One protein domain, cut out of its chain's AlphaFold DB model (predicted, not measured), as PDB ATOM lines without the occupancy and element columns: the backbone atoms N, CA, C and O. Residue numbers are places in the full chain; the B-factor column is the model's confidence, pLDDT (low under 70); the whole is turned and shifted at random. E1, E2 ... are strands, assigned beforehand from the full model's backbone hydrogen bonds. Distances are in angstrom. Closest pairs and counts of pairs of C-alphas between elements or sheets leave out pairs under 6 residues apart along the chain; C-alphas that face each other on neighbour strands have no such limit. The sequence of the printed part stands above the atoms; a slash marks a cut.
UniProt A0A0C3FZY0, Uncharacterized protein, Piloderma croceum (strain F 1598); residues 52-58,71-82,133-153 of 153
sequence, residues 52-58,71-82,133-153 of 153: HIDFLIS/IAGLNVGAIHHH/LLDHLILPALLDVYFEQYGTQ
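Overview. This is residues 52 to 58, 71 to 82 and 133 to 153 of the 153 residues of an uncharacterized protein of Piloderma croceum (strain F 1598) (UniProt A0A0C3FZY0). Three separate pieces of chain make two parts with an open gap between them: a small two-strand parallel ribbon, in which short E1 lies beside the first part of longer, sharply bent E2, and an arm, residues 134 to 153, that stands free and holds the strand E3. There is no shared core. The printed part has 40 residues, with no named helix and three named strands, E1, E2 and E3 in that order along the chain; the one sheet has the order E1, E2 and is parallel. The class is all strand, though under half of the residues, 17 of the 40, are in named elements. The whole is only just loose, close to extended, with a radius of gyration of the C-alphas of 13.0 A and spans of 34 by 29 by 19 A.

Arrangement. Start at residues 52 to 54, which are E1, and look beside them for residues 73 to 80, which are E2. These neighbour strands are parallel, with 15 degrees between their N-to-C directions. The C-alphas of His 52 and Asn 75 face each other at 4.6 A, as do those of Asp 54 and Gly 77 at 4.6 A. Look across the pair for N 53 and O 75, 2.8 A apart, and N 77 and O 53, 2.9 A apart, both within hydrogen-bond range. At residue 77 E2 bends by 74 degrees. Go on to residues 144 to 149, which are E3; this strand pairs with no named strand. E3 is apart from E1, and E3 is apart from E2: in each case no C-alpha of the one is within 8 A of the other.

Along the chain. Find C-alpha 52 at (67.309, 149.960, 143.636), where E1 begins; it ends at Asp 54. E2 begins at C-alpha 73, at (60.136, 145.961, 142.012), and reaches His 80, 19.2 A from first to last C-alpha. E3 runs from Asp 144 to C-alpha 149 at (76.975, 137.565, 131.451), a length of 16.7 A.

Size, cuts and confidence. Look for the two C-alphas farthest apart, those of Pro 140 and Gln 153, at 36.0 A. Residues 59 to 70 are not printed, and C-alphas 58 and 71 are 19.9 A apart across that cut, which lies in the link from E1 to E2. Residues 83 to 132 are not printed either, and C-alphas 82 and 133 are 8.6 A apart across that cut, in the link from E2 to E3. The mean pLDDT of the printed part is 79.4, and you will find values under 70 at residues 55 to 58 and 151 to 153, the last of which is the chain's last residue.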
ATOM      1  N   HIS A  52      66.034 150.176 144.309       85.44
ATOM      2  CA  HIS A  52      67.309 149.960 143.636       85.44
ATOM      3  C   HIS A  52      68.431 150.072 144.671       85.44
ATOM      4  O   HIS A  52      68.527 151.100 145.347       85.44
ATOM      5  N   ILE A  53      69.240 149.024 144.825       79.19
ATOM      6  CA  ILE A  53      70.362 148.986 145.764       79.19
ATOM      7  C   ILE A  53      71.601 148.479 145.044       79.19
ATOM      8  O   ILE A  53      71.612 147.363 144.533       79.19
ATOM      9  N   ASP A  54      72.668 149.266 145.065       75.31
ATOM     10  CA  ASP A  54      73.958 148.833 144.550       75.31
ATOM     11  C   ASP A  54      74.939 148.590 145.706       75.31
ATOM     12  O   ASP A  54      75.307 149.513 146.436       75.31
ATOM     13  N   PHE A  55      75.333 147.330 145.915       66.81
ATOM     14  CA  PHE A  55      76.205 146.918 147.020       66.81
ATOM     15  C   PHE A  55      77.689 146.858 146.624       66.81
ATOM     16  O   PHE A  55      78.441 146.043 147.164       66.81
ATOM     17  N   LEU A  56      78.149 147.733 145.720       62.97
ATOM     18  CA  LEU A  56      79.568 147.812 145.336       62.97
ATOM     19  C   LEU A  56      80.509 147.945 146.550       62.97
ATOM     20  O   LEU A  56      81.632 147.447 146.505       62.97
ATOM     21  N   ILE A  57      80.059 148.593 147.637       55.25
ATOM     22  CA  ILE A  57      80.873 148.864 148.843       55.25
ATOM     23  C   ILE A  57      80.052 148.759 150.158       55.25
ATOM     24  O   ILE A  57      80.554 149.050 151.243       55.25
ATOM     25  N   SER A  58      78.777 148.366 150.081       53.69
ATOM     26  CA  SER A  58      77.798 148.441 151.183       53.69
ATOM     27  C   SER A  58      77.566 147.065 151.836       53.69
ATOM     28  O   SER A  58      77.726 146.051 151.149       53.69
ATOM     29  N   ILE A  71      57.705 145.231 148.731       88.31
ATOM     30  CA  ILE A  71      58.499 145.443 147.525       88.31
ATOM     31  C   ILE A  71      57.919 144.612 146.377       88.31
ATOM     32  O   ILE A  71      57.771 143.396 146.474       88.31
ATOM     33  N   ALA A  72      57.598 145.299 145.283       92.12
ATOM     34  CA  ALA A  72      57.099 144.726 144.038       92.12
ATOM     35  C   ALA A  72      58.128 144.814 142.899       92.12
ATOM     36  O   ALA A  72      58.115 143.980 141.992       92.12
ATOM     37  N   GLY A  73      59.023 145.803 142.940       91.56
ATOM     38  CA  GLY A  73      60.136 145.961 142.012       91.56
ATOM     39  C   GLY A  73      61.452 146.053 142.767       91.56
ATOM     40  O   GLY A  73      61.598 146.907 143.639       91.56
ATOM     41  N   LEU A  74      62.412 145.203 142.423       89.56
ATOM     42  CA  LEU A  74      63.723 145.191 143.058       89.56
ATOM     43  C   LEU A  74      64.826 145.130 142.007       89.56
ATOM     44  O   LEU A  74      64.773 144.296 141.108       89.56
ATOM     45  N   ASN A  75      65.826 145.988 142.150       89.44
ATOM     46  CA  ASN A  75      67.097 145.881 141.455       89.44
ATOM     47  C   ASN A  75      68.211 145.916 142.502       89.44
ATOM     48  O   ASN A  75      68.317 146.881 143.258       89.44
ATOM     49  N   VAL A  76      68.981 144.837 142.594       85.69
ATOM     50  CA  VAL A  76      70.042 144.673 143.583       85.69
ATOM     51  C   VAL A  76      71.322 144.223 142.892       85.69
ATOM     52  O   VAL A  76      71.344 143.164 142.276       85.69
ATOM     53  N   GLY A  77      72.393 145.002 143.019       85.00
ATOM     54  CA  GLY A  77      73.713 144.689 142.470       85.00
ATOM     55  C   GLY A  77      74.680 144.100 143.500       85.00
ATOM     56  O   GLY A  77      74.565 144.354 144.695       85.00
ATOM     57  N   ALA A  78      75.680 143.358 143.021       81.38
ATOM     58  CA  ALA A  78      76.837 142.886 143.785       81.38
ATOM     59  C   ALA A  78      76.534 142.018 145.033       81.38
ATOM     60  O   ALA A  78      77.239 142.113 146.045       81.38
ATOM     61  N   ILE A  79      75.545 141.124 144.953       81.81
ATOM     62  CA  ILE A  79      75.193 140.171 146.024       81.81
ATOM     63  C   ILE A  79      75.810 138.785 145.820       81.81
ATOM     64  O   ILE A  79      76.294 138.438 144.740       81.81
ATOM     65  N   HIS A  80      75.823 137.980 146.877       81.19
ATOM     66  CA  HIS A  80      76.184 136.570 146.818       81.19
ATOM     67  C   HIS A  80      75.008 135.720 146.341       81.19
ATOM     68  O   HIS A  80      73.839 136.068 146.493       81.19
ATOM     69  N   HIS A  81      75.332 134.546 145.808       77.81
ATOM     70  CA  HIS A  81      74.343 133.599 145.294       77.81
ATOM     71  C   HIS A  81      73.246 133.203 146.302       77.81
ATOM     72  O   HIS A  81      72.084 133.096 145.931       77.81
ATOM     73  N   HIS A  82      73.580 133.003 147.579       77.81
ATOM     74  CA  HIS A  82      72.585 132.629 148.593       77.81
ATOM     75  C   HIS A  82      71.636 133.785 148.942       77.81
ATOM     76  O   HIS A  82      70.433 133.569 149.060       77.81
ATOM     77  N   LEU A 133      71.315 127.961 140.584       76.75
ATOM     78  CA  LEU A 133      70.360 128.911 141.166       76.75
ATOM     79  C   LEU A 133      68.932 128.614 140.700       76.75
ATOM     80  O   LEU A 133      67.984 128.636 141.489       76.75
ATOM     81  N   LEU A 134      68.783 128.376 139.398       78.50
ATOM     82  CA  LEU A 134      67.492 128.180 138.749       78.50
ATOM     83  C   LEU A 134      66.851 126.856 139.159       78.50
ATOM     84  O   LEU A 134      65.634 126.814 139.338       78.50
ATOM     85  N   ASP A 135      67.652 125.821 139.407       81.94
ATOM     86  CA  ASP A 135      67.180 124.518 139.891       81.94
ATOM     87  C   ASP A 135      66.468 124.604 141.255       81.94
ATOM     88  O   ASP A 135      65.705 123.712 141.643       81.94
ATOM     89  N   HIS A 136      66.671 125.699 141.990       78.69
ATOM     90  CA  HIS A 136      66.039 125.947 143.283       78.69
ATOM     91  C   HIS A 136      64.809 126.869 143.222       78.69
ATOM     92  O   HIS A 136      64.098 127.000 144.228       78.69
ATOM     93  N   LEU A 137      64.519 127.469 142.064       79.25
ATOM     94  CA  LEU A 137      63.458 128.459 141.884       79.25
ATOM     95  C   LEU A 137      62.229 127.857 141.189       79.25
ATOM     96  O   LEU A 137      62.296 127.372 140.064       79.25
ATOM     97  N   ILE A 138      61.061 127.953 141.834       83.94
ATOM     98  CA  ILE A 138      59.770 127.606 141.228       83.94
ATOM     99  C   ILE A 138      58.990 128.902 141.008       83.94
ATOM    100  O   ILE A 138      58.407 129.471 141.930       83.94
ATOM    101  N   LEU A 139      58.978 129.374 139.761       87.56
ATOM    102  CA  LEU A 139      58.426 130.676 139.378       87.56
ATOM    103  C   LEU A 139      57.272 130.495 138.375       87.56
ATOM    104  O   LEU A 139      57.439 130.723 137.179       87.56
ATOM    105  N   PRO A 140      56.086 130.050 138.829       86.25
ATOM    106  CA  PRO A 140      54.998 129.640 137.936       86.25
ATOM    107  C   PRO A 140      54.362 130.796 137.152       86.25
ATOM    108  O   PRO A 140      53.680 130.552 136.161       86.25
ATOM    109  N   ALA A 141      54.551 132.040 137.598       90.06
ATOM    110  CA  ALA A 141      54.025 133.238 136.943       90.06
ATOM    111  C   ALA A 141      55.065 133.972 136.081       90.06
ATOM    112  O   ALA A 141      54.776 135.067 135.592       90.06
ATOM    113  N   LEU A 142      56.257 133.394 135.907       90.94
ATOM    114  CA  LEU A 142      57.359 134.024 135.193       90.94
ATOM    115  C   LEU A 142      57.042 134.118 133.702       90.94
ATOM    116  O   LEU A 142      56.706 133.124 133.062       90.94
ATOM    117  N   LEU A 143      57.131 135.329 133.163       93.94
ATOM    118  CA  LEU A 143      56.864 135.631 131.759       93.94
ATOM    119  C   LEU A 143      58.165 135.904 131.011       93.94
ATOM    120  O   LEU A 143      58.340 135.438 129.889       93.94
ATOM    121  N   ASP A 144      59.071 136.627 131.662       92.94
ATOM    122  CA  ASP A 144      60.283 137.157 131.066       92.94
ATOM    123  C   ASP A 144      61.500 136.806 131.921       92.94
ATOM    124  O   ASP A 144      61.537 137.072 133.129       92.94
ATOM    125  N   VAL A 145      62.509 136.231 131.268       90.94
ATOM    126  CA  VAL A 145      63.798 135.903 131.874       90.94
ATOM    127  C   VAL A 145      64.921 136.413 130.996       90.94
ATOM    128  O   VAL A 145      64.977 136.100 129.808       90.94
ATOM    129  N   TYR A 146      65.837 137.153 131.611       91.25
ATOM    130  CA  TYR A 146      67.045 137.651 130.971       91.25
ATOM    131  C   TYR A 146      68.267 137.224 131.778       91.25
ATOM    132  O   TYR A 146      68.290 137.330 133.005       91.25
ATOM    133  N   PHE A 147      69.284 136.752 131.068       88.75
ATOM    134  CA  PHE A 147      70.589 136.445 131.631       88.75
ATOM    135  C   PHE A 147      71.621 137.275 130.892       88.75
ATOM    136  O   PHE A 147      71.758 137.157 129.673       88.75
ATOM    137  N   GLU A 148      72.338 138.105 131.633       89.00
ATOM    138  CA  GLU A 148      73.435 138.893 131.100       89.00
ATOM    139  C   GLU A 148      74.727 138.442 131.772       89.00
ATOM    140  O   GLU A 148      74.879 138.510 132.994       89.00
ATOM    141  N   GLN A 149      75.660 137.940 130.961       81.69
ATOM    142  CA  GLN A 149      76.975 137.565 131.451       81.69
ATOM    143  C   GLN A 149      77.932 138.748 131.314       81.69
ATOM    144  O   GLN A 149      78.102 139.279 130.213       81.69
ATOM    145  N   TYR A 150      78.605 139.135 132.399       70.75
ATOM    146  CA  TYR A 150      79.716 140.077 132.294       70.75
ATOM    147  C   TYR A 150      80.817 139.443 131.440       70.75
ATOM    148  O   TYR A 150      81.359 138.394 131.791       70.75
ATOM    149  N   GLY A 151      81.143 140.076 130.312       56.16
ATOM    150  CA  GLY A 151      82.281 139.673 129.497       56.16
ATOM    151  C   GLY A 151      83.555 139.758 130.331       56.16
ATOM    152  O   GLY A 151      83.903 140.830 130.823       56.16
ATOM    153  N   THR A 152      84.238 138.630 130.503       48.34
ATOM    154  CA  THR A 152      85.597 138.598 131.037       48.34
ATOM    155  C   THR A 152      86.497 139.385 130.082       48.34
ATOM    156  O   THR A 152      86.719 138.965 128.947       48.34
ATOM    157  N   GLN A 153      86.953 140.566 130.510       39.03
ATOM    158  CA  GLN A 153      88.115 141.220 129.901       39.03
ATOM    159  C   GLN A 153      89.397 140.614 130.461       39.03
ATOM    160  O   GLN A 153      89.431 140.357 131.687       39.03
TER     161      GLN A 153